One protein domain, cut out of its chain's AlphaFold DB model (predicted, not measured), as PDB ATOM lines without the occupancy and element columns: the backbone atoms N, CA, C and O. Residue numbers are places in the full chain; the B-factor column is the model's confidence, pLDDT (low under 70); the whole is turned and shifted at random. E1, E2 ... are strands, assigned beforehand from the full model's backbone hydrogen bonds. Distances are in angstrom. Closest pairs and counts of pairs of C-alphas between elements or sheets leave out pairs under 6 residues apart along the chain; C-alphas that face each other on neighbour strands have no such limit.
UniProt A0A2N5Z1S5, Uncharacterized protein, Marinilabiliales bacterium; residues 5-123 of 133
ATOM      1  N   TYR A   5     -42.532  33.662  39.818       89.69
ATOM      2  CA  TYR A   5     -41.808  34.884  40.176       89.69
ATOM      3  C   TYR A   5     -40.578  35.003  39.294       89.69
ATOM      4  O   TYR A   5     -39.736  34.103  39.260       89.69
ATOM      5  N   ILE A   6     -40.490  36.108  38.571       91.69
ATOM      6  CA  ILE A   6     -39.591  36.274  37.444       91.69
ATOM      7  C   ILE A   6     -38.838  37.596  37.585       91.69
ATOM      8  O   ILE A   6     -39.413  38.644  37.885       91.69
ATOM      9  N   CYS A   7     -37.529  37.555  37.336       90.69
ATOM     10  CA  CYS A   7     -36.715  38.762  37.263       90.69
ATOM     11  C   CYS A   7     -37.167  39.646  36.082       90.69
ATOM     12  O   CYS A   7     -37.241  39.144  34.955       90.69
ATOM     13  N   PRO A   8     -37.421  40.951  36.293       87.75
ATOM     14  CA  PRO A   8     -37.861  41.848  35.228       87.75
ATOM     15  C   PRO A   8     -36.832  41.977  34.092       87.75
ATOM     16  O   PRO A   8     -37.248  42.024  32.932       87.75
ATOM     17  N   ASP A   9     -35.532  41.943  34.404       90.12
ATOM     18  CA  ASP A   9     -34.432  42.119  33.446       90.12
ATOM     19  C   ASP A   9     -34.103  40.860  32.636       90.12
ATOM     20  O   ASP A   9     -34.094  40.889  31.408       90.12
ATOM     21  N   CYS A  10     -33.810  39.738  33.305       92.00
ATOM     22  CA  CYS A  10     -33.334  38.524  32.627       92.00
ATOM     23  C   CYS A  10     -34.418  37.474  32.371       92.00
ATOM     24  O   CYS A  10     -34.137  36.441  31.767       92.00
ATOM     25  N   LYS A  11     -35.639  37.700  32.869       90.31
ATOM     26  CA  LYS A  11     -36.744  36.729  32.861       90.31
ATOM     27  C   LYS A  11     -36.426  35.385  33.538       90.31
ATOM     28  O   LYS A  11     -37.117  34.391  33.323       90.31
ATOM     29  N   GLY A  12     -35.396  35.351  34.383       90.38
ATOM     30  CA  GLY A  12     -35.022  34.177  35.167       90.38
ATOM     31  C   GLY A  12     -36.026  33.876  36.283       90.38
ATOM     32  O   GLY A  12     -36.583  34.796  36.882       90.38
ATOM     33  N   GLN A  13     -36.241  32.587  36.563       91.56
ATOM     34  CA  GLN A  13     -37.133  32.113  37.627       91.56
ATOM     35  C   GLN A  13     -36.497  32.331  39.003       91.56
ATOM     36  O   GLN A  13     -35.399  31.842  39.267       91.56
ATOM     37  N   LEU A  14     -37.197  33.053  39.876       91.06
ATOM     38  CA  LEU A  14     -36.750  33.385  41.232       91.06
ATOM     39  C   LEU A  14     -37.414  32.516  42.306       91.06
ATOM     40  O   LEU A  14     -36.905  32.439  43.422       91.06
ATOM     41  N   LEU A  15     -38.529  31.851  41.988       90.38
ATOM     42  CA  LEU A  15     -39.209  30.942  42.910       90.38
ATOM     43  C   LEU A  15     -38.547  29.556  42.882       90.38
ATOM     44  O   LEU A  15     -38.614  28.848  41.877       90.38
ATOM     45  N   VAL A  16     -37.947  29.143  43.998       87.19
ATOM     46  CA  VAL A  16     -37.295  27.837  44.167       87.19
ATOM     47  C   VAL A  16     -37.790  27.191  45.454       87.19
ATOM     48  O   VAL A  16     -37.715  27.803  46.516       87.19
ATOM     49  N   ALA A  17     -38.279  25.948  45.367       83.44
ATOM     50  CA  ALA A  17     -38.783  25.190  46.520       83.44
ATOM     51  C   ALA A  17     -39.735  26.017  47.408       83.44
ATOM     52  O   ALA A  17     -39.644  25.994  48.631       83.44
ATOM     53  N   ASP A  18     -40.631  26.764  46.758       84.31
ATOM     54  CA  ASP A  18     -41.676  27.579  47.386       84.31
ATOM     55  C   ASP A  18     -41.197  28.843  48.097       84.31
ATOM     56  O   ASP A  18     -41.959  29.460  48.833       84.31
ATOM     57  N   LYS A  19     -39.956  29.257  47.845       88.19
ATOM     58  CA  LYS A  19     -39.385  30.497  48.363       88.19
ATOM     59  C   LYS A  19     -38.825  31.341  47.234       88.19
ATOM     60  O   LYS A  19     -38.276  30.816  46.266       88.19
ATOM     61  N   ILE A  20     -38.963  32.650  47.356       89.19
ATOM     62  CA  ILE A  20     -38.389  33.592  46.404       89.19
ATOM     63  C   ILE A  20     -36.937  33.823  46.808       89.19
ATOM     64  O   ILE A  20     -36.667  34.230  47.936       89.19
ATOM     65  N   CYS A  21     -36.008  33.521  45.909       91.75
ATOM     66  CA  CYS A  21     -34.578  33.640  46.145       91.75
ATOM     67  C   CYS A  21     -34.047  34.969  45.605       91.75
ATOM     68  O   CYS A  21     -34.221  35.283  44.424       91.75
ATOM     69  N   PHE A  22     -33.331  35.701  46.454       91.94
ATOM     70  CA  PHE A  22     -32.634  36.923  46.082       91.94
ATOM     71  C   PHE A  22     -31.186  36.911  46.548       91.94
ATOM     72  O   PHE A  22     -30.838  36.282  47.549       91.94
ATOM     73  N   ALA A  23     -30.348  37.666  45.844       92.69
ATOM     74  CA  ALA A  23     -29.054  38.071  46.365       92.69
ATOM     75  C   ALA A  23     -29.225  39.404  47.099       92.69
ATOM     76  O   ALA A  23     -29.709  40.365  46.515       92.69
ATOM     77  N   ALA A  24     -28.829  39.472  48.364       91.38
ATOM     78  CA  ALA A  24     -28.873  40.683  49.171       91.38
ATOM     79  C   ALA A  24     -27.459  41.190  49.443       91.38
ATOM     80  O   ALA A  24     -26.535  40.396  49.659       91.38
ATOM     81  N   ARG A  25     -27.290  42.511  49.475       90.81
ATOM     82  CA  ARG A  25     -26.050  43.167  49.890       90.81
ATOM     83  C   ARG A  25     -26.327  44.174  50.994       90.81
ATOM     84  O   ARG A  25     -27.223  45.004  50.887       90.81
ATOM     85  N   LYS A  26     -25.513  44.114  52.039       88.31
ATOM     86  CA  LYS A  26     -25.522  45.055  53.155       88.31
ATOM     87  C   LYS A  26     -24.714  46.320  52.835       88.31
ATOM     88  O   LYS A  26     -23.795  46.271  52.010       88.31
ATOM     89  N   PRO A  27     -24.940  47.432  53.558       83.69
ATOM     90  CA  PRO A  27     -24.150  48.657  53.408       83.69
ATOM     91  C   PRO A  27     -22.647  48.457  53.662       83.69
ATOM     92  O   PRO A  27     -21.811  49.121  53.048       83.69
ATOM     93  N   ASN A  28     -22.287  47.508  54.533       85.38
ATOM     94  CA  ASN A  28     -20.897  47.135  54.815       85.38
ATOM     95  C   ASN A  28     -20.241  46.286  53.697       85.38
ATOM     96  O   ASN A  28     -19.081  45.905  53.834       85.38
ATOM     97  N   LYS A  29     -20.957  46.051  52.586       82.50
ATOM     98  CA  LYS A  29     -20.588  45.244  51.408       82.50
ATOM     99  C   LYS A  29     -20.630  43.728  51.591       82.50
ATOM    100  O   LYS A  29     -20.332  43.021  50.626       82.50
ATOM    101  N   ASP A  30     -21.052  43.225  52.747       88.12
ATOM    102  CA  ASP A  30     -21.319  41.798  52.898       88.12
ATOM    103  C   ASP A  30     -22.507  41.404  52.017       88.12
ATOM    104  O   ASP A  30     -23.513  42.114  51.944       88.12
ATOM    105  N   ALA A  31     -22.395  40.268  51.333       89.94
ATOM    106  CA  ALA A  31     -23.422  39.774  50.429       89.94
ATOM    107  C   ALA A  31     -23.813  38.340  50.780       89.94
ATOM    108  O   ALA A  31     -22.974  37.534  51.188       89.94
ATOM    109  N   GLY A  32     -25.085  38.020  50.592       91.19
ATOM    110  CA  GLY A  32     -25.643  36.714  50.904       91.19
ATOM    111  C   GLY A  32     -26.871  36.410  50.062       91.19
ATOM    112  O   GLY A  32     -27.402  37.275  49.369       91.19
ATOM    113  N   LEU A  33     -27.321  35.160  50.118       91.94
ATOM    114  CA  LEU A  33     -28.622  34.779  49.580       91.94
ATOM    115  C   LEU A  33     -29.668  34.877  50.682       91.94
ATOM    116  O   LEU A  33     -29.434  34.432  51.811       91.94
ATOM    117  N   ILE A  34     -30.819  35.431  50.324       90.50
ATOM    118  CA  ILE A  34     -31.999  35.477  51.176       90.50
ATOM    119  C   ILE A  34     -33.158  34.791  50.463       90.50
ATOM    120  O   ILE A  34     -33.303  34.870  49.241       90.50
ATOM    121  N   PHE A  35     -33.984  34.113  51.245       89.25
ATOM    122  CA  PHE A  35     -35.192  33.463  50.778       89.25
ATOM    123  C   PHE A  35     -36.392  34.059  51.496       89.25
ATOM    124  O   PHE A  35     -36.452  34.030  52.725       89.25
ATOM    125  N   LEU A  36     -37.340  34.560  50.718       85.00
ATOM    126  CA  LEU A  36     -38.586  35.157  51.187       85.00
ATOM    127  C   LEU A  36     -39.759  34.214  50.922       85.00
ATOM    128  O   LEU A  36     -39.748  33.447  49.951       85.00
ATOM    129  N   SER A  37     -40.772  34.266  51.781       82.06
ATOM    130  CA  SER A  37     -42.038  33.589  51.507       82.06
ATOM    131  C   SER A  37     -42.817  34.344  50.419       82.06
ATOM    132  O   SER A  37     -42.879  35.571  50.451       82.06
ATOM    133  N   PRO A  38     -43.399  33.646  49.427       77.12
ATOM    134  CA  PRO A  38     -44.323  34.242  48.465       77.12
ATOM    135  C   PRO A  38     -45.742  34.402  49.035       77.12
ATOM    136  O   PRO A  38     -46.621  34.906  48.332       77.12
ATOM    137  N   GLU A  39     -46.006  33.897  50.244       72.19
ATOM    138  CA  GLU A  39     -47.322  33.972  50.873       72.19
ATOM    139  C   GLU A  39     -47.564  35.369  51.445       72.19
ATOM    140  O   GLU A  39     -46.785  35.898  52.233       72.19
ATOM    141  N   ILE A  40     -48.678  35.977  51.040       65.94
ATOM    142  CA  ILE A  40     -49.080  37.294  51.528       65.94
ATOM    143  C   ILE A  40     -49.326  37.210  53.038       65.94
ATOM    144  O   ILE A  40     -50.115  36.385  53.497       65.94
ATOM    145  N   GLY A  41     -48.665  38.085  53.800       60.09
ATOM    146  CA  GLY A  41     -48.711  38.084  55.264       60.09
ATOM    147  C   GLY A  41     -47.616  37.242  55.929       60.09
ATOM    148  O   GLY A  41     -47.427  37.361  57.140       60.09
ATOM    149  N   ASP A  42     -46.863  36.442  55.166       69.00
ATOM    150  CA  ASP A  42     -45.672  35.741  55.646       69.00
ATOM    151  C   ASP A  42     -44.408  36.507  55.234       69.00
ATOM    152  O   ASP A  42     -43.960  36.476  54.090       69.00
ATOM    153  N   TYR A  43     -43.809  37.185  56.208       69.00
ATOM    154  CA  TYR A  43     -42.589  37.975  56.032       69.00
ATOM    155  C   TYR A  43     -41.343  37.233  56.530       69.00
ATOM    156  O   TYR A  43     -40.340  37.854  56.885       69.00
ATOM    157  N   SER A  44     -41.402  35.900  56.618       71.81
ATOM    158  CA  SER A  44     -40.256  35.109  57.049       71.81
ATOM    159  C   SER A  44     -39.110  35.195  56.036       71.81
ATOM    160  O   SER A  44     -39.265  34.927  54.841       71.81
ATOM    161  N   VAL A  45     -37.926  35.548  56.544       82.50
ATOM    162  CA  VAL A  45     -36.676  35.577  55.780       82.50
ATOM    163  C   VAL A  45     -35.785  34.438  56.249       82.50
ATOM    164  O   VAL A  45     -35.569  34.257  57.446       82.50
ATOM    165  N   ILE A  46     -35.241  33.674  55.305       84.50
ATOM    166  CA  ILE A  46     -34.205  32.677  55.576       84.50
ATOM    167  C   ILE A  46     -32.905  33.139  54.931       84.50
ATOM    168  O   ILE A  46     -32.860  33.399  53.731       84.50
ATOM    169  N   SER A  47     -31.837  33.189  55.719       87.19
ATOM    170  CA  SER A  47     -30.472  33.458  55.269       87.19
ATOM    171  C   SER A  47     -29.487  32.485  55.927       87.19
ATOM    172  O   SER A  47     -29.844  31.708  56.817       87.19
ATOM    173  N   HIS A  48     -28.231  32.498  55.472       88.31
ATOM    174  CA  HIS A  48     -27.160  31.771  56.154       88.31
ATOM    175  C   HIS A  48     -26.917  32.354  57.557       88.31
ATOM    176  O   HIS A  48     -27.014  33.562  57.741       88.31
ATOM    177  N   GLN A  49     -26.532  31.523  58.534       82.88
ATOM    178  CA  GLN A  49     -26.339  31.952  59.933       82.88
ATOM    179  C   GLN A  49     -25.267  33.042  60.106       82.88
ATOM    180  O   GLN A  49     -25.358  33.865  61.018       82.88
ATOM    181  N   ASP A  50     -24.272  33.055  59.217       85.38
ATOM    182  CA  ASP A  50     -23.225  34.084  59.182       85.38
ATOM    183  C   ASP A  50     -23.701  35.383  58.512       85.38
ATOM    184  O   ASP A  50     -23.157  36.451  58.775       85.38
ATOM    185  N   PHE A  51     -24.752  35.318  57.688       84.56
ATOM    186  CA  PHE A  51     -25.397  36.482  57.084       84.56
ATOM    187  C   PHE A  51     -26.576  36.923  57.958       84.56
ATOM    188  O   PHE A  51     -27.752  36.728  57.626       84.56
ATOM    189  N   ARG A  52     -26.237  37.472  59.129       79.50
ATOM    190  CA  ARG A  52     -27.209  37.940  60.123       79.50
ATOM    191  C   ARG A  52     -27.882  39.211  59.643       79.50
ATOM    192  O   ARG A  52     -27.190  40.180  59.361       79.50
ATOM    193  N   LEU A  53     -29.203  39.208  59.578       81.75
ATOM    194  CA  LEU A  53     -29.999  40.384  59.249       81.75
ATOM    195  C   LEU A  53     -30.404  41.089  60.545       81.75
ATOM    196  O   LEU A  53     -30.860  40.424  61.476       81.75
ATOM    197  N   GLU A  54     -30.204  42.402  60.616       79.62
ATOM    198  CA  GLU A  54     -30.606  43.215  61.771       79.62
ATOM    199  C   GLU A  54     -31.907  43.960  61.454       79.62
ATOM    200  O   GLU A  54     -32.068  44.478  60.353       79.62
ATOM    201  N   GLU A  55     -32.853  44.010  62.396       77.38
ATOM    202  CA  GLU A  55     -34.104  44.755  62.202       77.38
ATOM    203  C   GLU A  55     -33.824  46.240  61.922       77.38
ATOM    204  O   GLU A  55     -33.004  46.872  62.588       77.38
ATOM    205  N   GLY A  56     -34.504  46.797  60.918       77.19
ATOM    206  CA  GLY A  56     -34.286  48.161  60.434       77.19
ATOM    207  C   GLY A  56     -33.101  48.316  59.473       77.19
ATOM    208  O   GLY A  56     -32.883  49.412  58.952       77.19
ATOM    209  N   GLU A  57     -32.338  47.254  59.196       82.25
ATOM    210  CA  GLU A  57     -31.247  47.299  58.221       82.25
ATOM    211  C   GLU A  57     -31.795  47.369  56.790       82.25
ATOM    212  O   GLU A  57     -32.653  46.579  56.394       82.25
ATOM    213  N   LYS A  58     -31.264  48.303  55.993       84.69
ATOM    214  CA  LYS A  58     -31.553  48.391  54.560       84.69
ATOM    215  C   LYS A  58     -30.620  47.475  53.770       84.69
ATOM    216  O   LYS A  58     -29.399  47.628  53.844       84.69
ATOM    217  N   LEU A  59     -31.199  46.591  52.967       87.06
ATOM    218  CA  LEU A  59     -30.486  45.677  52.079       87.06
ATOM    219  C   LEU A  59     -30.703  46.067  50.621       87.06
ATOM    220  O   LEU A  59     -31.830  46.264  50.202       87.06
ATOM    221  N   GLU A  60     -29.647  46.090  49.821       89.12
ATOM    222  CA  GLU A  60     -29.805  46.177  48.369       89.12
ATOM    223  C   GLU A  60     -30.147  44.786  47.817       89.12
ATOM    224  O   GLU A  60     -29.384  43.830  48.030       89.12
ATOM    225  N   ILE A  61     -31.275  44.659  47.115       90.06
ATOM    226  CA  ILE A  61     -31.742  43.384  46.556       90.06
ATOM    227  C   ILE A  61     -31.369  43.267  45.071       90.06
ATOM    228  O   ILE A  61     -31.645  44.133  44.245       90.06
ATOM    229  N   PHE A  62     -30.787  42.128  44.706       92.62
ATOM    230  CA  PHE A  62     -30.338  41.807  43.357       92.62
ATOM    231  C   PHE A  62     -30.898  40.470  42.874       92.62
ATOM    232  O   PHE A  62     -31.160  39.537  43.644       92.62
ATOM    233  N   CYS A  63     -30.992  40.338  41.552       92.44
ATOM    234  CA  CYS A  63     -31.265  39.061  40.917       92.44
ATOM    235  C   CYS A  63     -30.075  38.099  41.118       92.44
ATOM    236  O   CYS A  63     -28.956  38.435  40.725       92.44
ATOM    237  N   PRO A  64     -30.282  36.874  41.635       92.38
ATOM    238  CA  PRO A  64     -29.207  35.897  41.810       92.38
ATOM    239  C   PRO A  64     -28.690  35.305  40.487       92.38
ATOM    240  O   PRO A  64     -27.668  34.627  40.488       92.38
ATOM    241  N   ILE A  65     -29.389  35.534  39.366       93.19
ATOM    242  CA  ILE A  65     -29.051  34.972  38.049       93.19
ATOM    243  C   ILE A  65     -28.228  35.965  37.223       93.19
ATOM    244  O   ILE A  65     -27.171  35.612  36.711       93.19
ATOM    245  N   CYS A  66     -28.710  37.202  37.072       92.50
ATOM    246  CA  CYS A  66     -28.059  38.218  36.236       92.50
ATOM    247  C   CYS A  66     -27.381  39.343  37.026       92.50
ATOM    248  O   CYS A  66     -26.758  40.205  36.413       92.50
ATOM    249  N   HIS A  67     -27.509  39.362  38.357       91.50
ATOM    250  CA  HIS A  67     -26.999  40.423  39.234       91.50
ATOM    251  C   HIS A  67     -27.561  41.826  38.953       91.50
ATOM    252  O   HIS A  67     -27.017  42.811  39.455       91.50
ATOM    253  N   ALA A  68     -28.655  41.931  38.192       91.31
ATOM    254  CA  ALA A  68     -29.383  43.184  38.042       91.31
ATOM    255  C   ALA A  68     -29.919  43.643  39.403       91.31
ATOM    256  O   ALA A  68     -30.355  42.820  40.214       91.31
ATOM    257  N   ASN A  69     -29.856  44.951  39.641       89.50
ATOM    258  CA  ASN A  69     -30.452  45.567  40.815       89.50
ATOM    259  C   ASN A  69     -31.977  45.531  40.662       89.50
ATOM    260  O   ASN A  69     -32.490  45.972  39.638       89.50
ATOM    261  N   LEU A  70     -32.676  44.981  41.654       87.56
ATOM    262  CA  LEU A  70     -34.133  44.867  41.636       87.56
ATOM    263  C   LEU A  70     -34.828  46.058  42.304       87.56
ATOM    264  O   LEU A  70     -36.053  46.049  42.383       87.56
ATOM    265  N   VAL A  71     -34.086  47.075  42.757       85.81
ATOM    266  CA  VAL A  71     -34.649  48.318  43.301       85.81
ATOM    267  C   VAL A  71     -35.662  48.928  42.326       85.81
ATOM    268  O   VAL A  71     -35.376  49.192  41.158       85.81
ATOM    269  N   ALA A  72     -36.857  49.193  42.840       81.25
ATOM    270  CA  ALA A  72     -37.947  49.875  42.164       81.25
ATOM    271  C   ALA A  72     -37.743  51.395  42.240       81.25
ATOM    272  O   ALA A  72     -38.497  52.105  42.906       81.25
ATOM    273  N   ASP A  73     -36.699  51.901  41.577       72.56
ATOM    274  CA  ASP A  73     -36.362  53.335  41.554       72.56
ATOM    275  C   ASP A  73     -37.520  54.210  41.031       72.56
ATOM    276  O   ASP A  73     -37.610  55.388  41.379       72.56
ATOM    277  N   ASP A  74     -38.417  53.634  40.222       68.06
ATOM    278  CA  ASP A  74     -39.646  54.251  39.712       68.06
ATOM    279  C   ASP A  74     -40.713  54.487  40.793       68.06
ATOM    280  O   ASP A  74     -41.605  55.314  40.603       68.06
ATOM    281  N   VAL A  75     -40.616  53.786  41.925       68.75
ATOM    282  CA  VAL A  75     -41.575  53.840  43.033       68.75
ATOM    283  C   VAL A  75     -40.914  54.382  44.298       68.75
ATOM    284  O   VAL A  75     -41.290  55.437  44.806       68.75
ATOM    285  N   ASN A  76     -39.948  53.642  44.843       73.00
ATOM    286  CA  ASN A  76     -39.234  53.986  46.062       73.00
ATOM    287  C   ASN A  76     -37.925  53.192  46.143       73.00
ATOM    288  O   ASN A  76     -37.898  51.983  45.935       73.00
ATOM    289  N   LYS A  77     -36.849  53.867  46.554       75.12
ATOM    290  CA  LYS A  77     -35.509  53.278  46.707       75.12
ATOM    291  C   LYS A  77     -35.395  52.221  47.804       75.12
ATOM    292  O   LYS A  77     -34.301  51.710  48.000       75.12
ATOM    293  N   ASN A  78     -36.447  51.991  48.584       79.19
ATOM    294  CA  ASN A  78     -36.511  50.976  49.633       79.19
ATOM    295  C   ASN A  78     -37.389  49.785  49.227       79.19
ATOM    296  O   ASN A  78     -37.718  48.964  50.079       79.19
ATOM    297  N   LEU A  79     -37.831  49.715  47.971       82.38
ATOM    298  CA  LEU A  79     -38.657  48.626  47.471       82.38
ATOM    299  C   LEU A  79     -37.927  47.906  46.343       82.38
ATOM    300  O   LEU A  79     -37.343  48.552  45.479       82.38
ATOM    301  N   ALA A  80     -38.015  46.582  46.316       83.88
ATOM    302  CA  ALA A  80     -37.530  45.748  45.228       83.88
ATOM    303  C   ALA A  80     -38.705  45.195  44.414       83.88
ATOM    304  O   ALA A  80     -39.660  44.668  44.983       83.88
ATOM    305  N   ALA A  81     -38.640  45.290  43.085       86.19
ATOM    306  CA  ALA A  81     -39.684  44.849  42.168       86.19
ATOM    307  C   ALA A  81     -39.398  43.475  41.557       86.19
ATOM    308  O   ALA A  81     -38.322  43.207  41.019       86.19
ATOM    309  N   VAL A  82     -40.428  42.633  41.537       87.25
ATOM    310  CA  VAL A  82     -40.433  41.340  40.852       87.25
ATOM    311  C   VAL A  82     -41.664  41.229  39.970       87.25
ATOM    312  O   VAL A  82     -42.749  41.687  40.330       87.25
ATOM    313  N   GLN A  83     -41.506  40.605  38.806       88.88
ATOM    314  CA  GLN A  83     -42.622  40.313  37.920       88.88
ATOM    315  C   GLN A  83     -43.228  38.965  38.301       88.88
ATOM    316  O   GLN A  83     -42.523  37.969  38.433       88.88
ATOM    317  N   VAL A  84     -44.540  38.929  38.468       88.06
ATOM    318  CA  VAL A  84     -45.300  37.721  38.760       88.06
ATOM    319  C   VAL A  84     -46.199  37.410  37.584       88.06
ATOM    320  O   VAL A  84     -46.915  38.281  37.099       88.06
ATOM    321  N   VAL A  85     -46.156  36.165  37.127       86.50
ATOM    322  CA  VAL A  85     -47.027  35.668  36.064       86.50
ATOM    323  C   VAL A  85     -47.880  34.560  36.651       86.50
ATOM    324  O   VAL A  85     -47.365  33.506  37.044       86.50
ATOM    325  N   ASP A  86     -49.180  34.817  36.749       82.81
ATOM    326  CA  ASP A  86     -50.141  33.811  37.189       82.81
ATOM    327  C   ASP A  86     -50.455  32.820  36.054       82.81
ATOM    328  O   ASP A  86     -50.182  33.067  34.878       82.81
ATOM    329  N   ASN A  87     -51.070  31.689  36.386       75.81
ATOM    330  CA  ASN A  87     -51.418  30.631  35.435       75.81
ATOM    331  C   ASN A  87     -52.380  31.087  34.330       75.81
ATOM    332  O   ASN A  87     -52.424  30.473  33.267       75.81
ATOM    333  N   GLY A  88     -53.144  32.156  34.570       75.25
ATOM    334  CA  GLY A  88     -53.984  32.792  33.553       75.25
ATOM    335  C   GLY A  88     -53.204  33.591  32.503       75.25
ATOM    336  O   GLY A  88     -53.824  34.141  31.600       75.25
ATOM    337  N   GLY A  89     -51.874  33.687  32.624       77.56
ATOM    338  CA  GLY A  89     -51.033  34.551  31.792       77.56
ATOM    339  C   GLY A  89     -51.092  36.027  32.191       77.56
ATOM    340  O   GLY A  89     -50.532  36.866  31.495       77.56
ATOM    341  N   ASN A  90     -51.759  36.345  33.304       81.31
ATOM    342  CA  ASN A  90     -51.839  37.705  33.816       81.31
ATOM    343  C   ASN A  90     -50.512  38.080  34.472       81.31
ATOM    344  O   ASN A  90     -50.047  37.390  35.387       81.31
ATOM    345  N   GLU A  91     -49.929  39.182  34.017       83.19
ATOM    346  CA  GLU A  91     -48.719  39.742  34.600       83.19
ATOM    347  C   GLU A  91     -49.080  40.724  35.720       83.19
ATOM    348  O   GLU A  91     -50.044  41.486  35.650       83.19
ATOM    349  N   SER A  92     -48.323  40.691  36.805       82.69
ATOM    350  CA  SER A  92     -48.437  41.610  37.935       82.69
ATOM    351  C   SER A  92     -47.037  41.957  38.425       82.69
ATOM    352  O   SER A  92     -46.103  41.179  38.247       82.69
ATOM    353  N   LYS A  93     -46.859  43.117  39.049       83.12
ATOM    354  CA  LYS A  93     -45.595  43.502  39.686       83.12
ATOM    355  C   LYS A  93     -45.777  43.398  41.195       83.12
ATOM    356  O   LYS A  93     -46.688  44.013  41.732       83.12
ATOM    357  N   ILE A  94     -44.935  42.630  41.877       81.19
ATOM    358  CA  ILE A  94     -44.895  42.605  43.344       81.19
ATOM    359  C   ILE A  94     -43.679  43.394  43.817       81.19
ATOM    360  O   ILE A  94     -42.584  43.236  43.277       81.19
ATOM    361  N   LEU A  95     -43.889  44.254  44.808       81.06
ATOM    362  CA  LEU A  95     -42.864  45.039  45.476       81.06
ATOM    363  C   LEU A  95     -42.660  44.507  46.890       81.06
ATOM    364  O   LEU A  95     -43.621  44.388  47.653       81.06
ATOM    365  N   PHE A  96     -41.407  44.238  47.229       79.50
ATOM    366  CA  PHE A  96     -40.967  43.807  48.552       79.50
ATOM    367  C   PHE A  96     -40.178  44.928  49.221       79.50
ATOM    368  O   PHE A  96     -39.411  45.608  48.543       79.50
ATOM    369  N   SER A  97     -40.334  45.115  50.535       77.56
ATOM    370  CA  SER A  97     -39.466  46.042  51.268       77.56
ATOM    371  C   SER A  97     -38.031  45.519  51.344       77.56
ATOM    372  O   SER A  97     -37.785  44.340  51.596       77.56
ATOM    373  N   GLU A  98     -37.085  46.424  51.134       79.88
ATOM    374  CA  GLU A  98     -35.650  46.218  51.328       79.88
ATOM    375  C   GLU A  98     -35.215  46.386  52.791       79.88
ATOM    376  O   GLU A  98     -34.054  46.140  53.127       79.88
ATOM    377  N   ILE A  99     -36.120  46.832  53.666       74.00
ATOM    378  CA  ILE A  99     -35.837  47.045  55.084       74.00
ATOM    379  C   ILE A  99     -36.205  45.781  55.859       74.00
ATOM    380  O   ILE A  99     -37.359  45.349  55.885       74.00
ATOM    381  N   VAL A 100     -35.218  45.196  56.531       70.12
ATOM    382  CA  VAL A 100     -35.404  44.000  57.358       70.12
ATOM    383  C   VAL A 100     -36.394  44.300  58.481       70.12
ATOM    384  O   VAL A 100     -36.212  45.239  59.254       70.12
ATOM    385  N   GLY A 101     -37.433  43.473  58.592       57.81
ATOM    386  CA  GLY A 101     -38.481  43.623  59.602       57.81
ATOM    387  C   GLY A 101     -39.678  44.461  59.150       57.81
ATOM    388  O   GLY A 101     -40.720  44.360  59.790       57.81
ATOM    389  N   GLN A 102     -39.585  45.198  58.034       58.88
ATOM    390  CA  GLN A 102     -40.758  45.858  57.459       58.88
ATOM    391  C   GLN A 102     -41.671  44.848  56.772       58.88
ATOM    392  O   GLN A 102     -41.258  44.080  55.898       58.88
ATOM    393  N   ARG A 103     -42.945  44.884  57.150       63.53
ATOM    394  CA  ARG A 103     -43.982  43.981  56.659       63.53
ATOM    395  C   ARG A 103     -44.837  44.677  55.620       63.53
ATOM    396  O   ARG A 103     -46.007  44.938  55.868       63.53
ATOM    397  N   CYS A 104     -44.255  44.970  54.461       56.78
ATOM    398  CA  CYS A 104     -44.984  45.553  53.338       56.78
ATOM    399  C   CYS A 104     -44.768  44.731  52.074       56.78
ATOM    400  O   CYS A 104     -43.637  44.524  51.627       56.78
ATOM    401  N   THR A 105     -45.864  44.278  51.476       60.53
ATOM    402  CA  THR A 105     -45.895  43.699  50.135       60.53
ATOM    403  C   THR A 105     -46.959  44.421  49.324       60.53
ATOM    404  O   THR A 105     -48.140  44.395  49.668       60.53
ATOM    405  N   TYR A 106     -46.551  45.059  48.229       63.66
ATOM    406  CA  TYR A 106     -47.486  45.686  47.293       63.66
ATOM    407  C   TYR A 106     -47.592  44.821  46.052       63.66
ATOM    408  O   TYR A 106     -46.580  44.453  45.462       63.66
ATOM    409  N   LYS A 107     -48.807  44.522  45.619       63.62
ATOM    410  CA  LYS A 107     -49.092  43.841  44.363       63.62
ATOM    411  C   LYS A 107     -49.776  44.824  43.425       63.62
ATOM    412  O   LYS A 107     -50.902  45.246  43.646       63.62
ATOM    413  N   ILE A 108     -49.081  45.188  42.361       64.19
ATOM    414  CA  ILE A 108     -49.544  46.109  41.330       64.19
ATOM    415  C   ILE A 108     -50.017  45.289  40.131       64.19
ATOM    416  O   ILE A 108     -49.270  44.482  39.573       64.19
ATOM    417  N   THR A 109     -51.257  45.514  39.720       61.00
ATOM    418  CA  THR A 109     -51.844  44.997  38.476       61.00
ATOM    419  C   THR A 109     -52.165  46.170  37.546       61.00
ATOM    420  O   THR A 109     -52.153  47.316  37.987       61.00
ATOM    421  N   GLU A 110     -52.481  45.919  36.272       53.06
ATOM    422  CA  GLU A 110     -52.794  46.987  35.298       53.06
ATOM    423  C   GLU A 110     -53.955  47.910  35.713       53.06
ATOM    424  O   GLU A 110     -54.106  48.995  35.158       53.06
ATOM    425  N   SER A 111     -54.802  47.494  36.660       49.72
ATOM    426  CA  SER A 111     -56.006  48.245  37.043       49.72
ATOM    427  C   SER A 111     -56.179  48.466  38.544       49.72
ATOM    428  O   SER A 111     -57.067  49.221  38.919       49.72
ATOM    429  N   ASN A 112     -55.379  47.820  39.399       53.97
ATOM    430  CA  ASN A 112     -55.507  47.917  40.855       53.97
ATOM    431  C   ASN A 112     -54.155  47.741  41.550       53.97
ATOM    432  O   ASN A 112     -53.329  46.927  41.116       53.97
ATOM    433  N   ILE A 113     -53.976  48.448  42.662       59.06
ATOM    434  CA  ILE A 113     -52.857  48.267  43.581       59.06
ATOM    435  C   ILE A 113     -53.418  47.600  44.840       59.06
ATOM    436  O   ILE A 113     -54.276  48.132  45.530       59.06
ATOM    437  N   GLU A 114     -52.960  46.391  45.136       61.50
ATOM    438  CA  GLU A 114     -53.301  45.681  46.366       61.50
ATOM    439  C   GLU A 114     -52.123  45.823  47.335       61.50
ATOM    440  O   GLU A 114     -51.011  45.386  47.043       61.50
ATOM    441  N   ALA A 115     -52.347  46.462  48.480       55.28
ATOM    442  CA  ALA A 115     -51.333  46.651  49.509       55.28
ATOM    443  C   ALA A 115     -51.608  45.712  50.690       55.28
ATOM    444  O   ALA A 115     -52.722  45.695  51.212       55.28
ATOM    445  N   TYR A 116     -50.599  44.949  51.108       60.12
ATOM    446  CA  TYR A 116     -50.682  44.002  52.219       60.12
ATOM    447  C   TYR A 116     -49.550  44.272  53.216       60.12
ATOM    448  O   TYR A 116     -48.394  44.397  52.805       60.12
ATOM    449  N   GLY A 117     -49.867  44.374  54.511       55.28
ATOM    450  CA  GLY A 117     -48.874  44.725  55.526       55.28
ATOM    451  C   GLY A 117     -49.398  45.469  56.749       55.28
ATOM    452  O   GLY A 117     -50.458  46.082  56.691       55.28
ATOM    453  N   ASP A 118     -48.618  45.437  57.830       54.03
ATOM    454  CA  ASP A 118     -48.866  46.232  59.043       54.03
ATOM    455  C   ASP A 118     -48.224  47.635  58.925       54.03
ATOM    456  O   ASP A 118     -48.766  48.612  59.431       54.03
ATOM    457  N   ASP A 119     -47.114  47.761  58.182       55.19
ATOM    458  CA  ASP A 119     -46.353  49.014  58.005       55.19
ATOM    459  C   ASP A 119     -46.820  49.841  56.785       55.19
ATOM    460  O   ASP A 119     -46.094  50.680  56.244       55.19
ATOM    461  N   LEU A 120     -48.050  49.605  56.311       52.34
ATOM    462  CA  LEU A 120     -48.588  50.234  55.097       52.34
ATOM    463  C   LEU A 120     -48.672  51.763  55.201       52.34
ATOM    464  O   LEU A 120     -48.569  52.448  54.179       52.34
ATOM    465  N   GLU A 121     -48.812  52.287  56.422       52.06
ATOM    466  CA  GLU A 121     -48.956  53.719  56.689       52.06
ATOM    467  C   GLU A 121     -47.748  54.546  56.200       52.06
ATOM    468  O   GLU A 121     -47.941  55.674  55.735       52.06
ATOM    469  N   GLU A 122     -46.530  53.979  56.186       50.22
ATOM    470  CA  GLU A 122     -45.305  54.686  55.764       50.22
ATOM    471  C   GLU A 122     -45.256  55.007  54.260       50.22
ATOM    472  O   GLU A 122     -44.624  55.989  53.860       50.22
ATOM    473  N   TYR A 123     -45.952  54.240  53.413       49.94
ATOM    474  CA  TYR A 123     -45.911  54.415  51.952       49.94
ATOM    475  C   TYR A 123     -47.271  54.771  51.330       49.94
ATOM    476  O   TYR A 123     -47.366  54.901  50.107       49.94
TER     477      TYR A 123
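Overview. This is residues 5 to 123 of the 133 residues of an uncharacterized protein of Marinilabiliales bacterium (UniProt A0A2N5Z1S5). With little regular structure, the domain is two strongly twisted four-stranded sheets that come nearest at their edge strands E4 and E5, with long loops around them. Order E3 E2 E1 E4 is a Greek key, a meander E1 E2 E3 whose first strand also neighbours E4; E5 E6 E7 E8 is a meander, each strand the antiparallel neighbour of the one before. The printed part has 119 residues, under half in these eight antiparallel strands, E1 to E8 in turn: all strand, no named helix. It is compact, radius of gyration of the C-alphas 13.5 A, spanning 40 by 33 by 26 A.

Along the chain. E1, residues 19 to 25, 18.5 A, begins at C-alpha (-39.385, 30.497, 48.363). E2 is 31 to 36, E3 45 to 47, E4 60 to 62, E5 79 to 85, E6 91 to 97, 20.1 A, E7 104 to 108, E8 113 to 117.

Arrangement. In hairpin E1 and E2, N 22 and O 34 are within hydrogen-bond range, 2.9 A. The closest C-alphas of E4 and E5, Ile 61 and Ala 80, are 6.4 A apart. In hairpin E5 and E6, N 82 and O 94 are within hydrogen-bond range, 2.8 A.

Size, cuts and confidence. The printed part has no cut. Links E3 to E4 and E4 to E5 are long. Residues 40 to 43, 74 to 75 and 101 to 123 have pLDDT under 70.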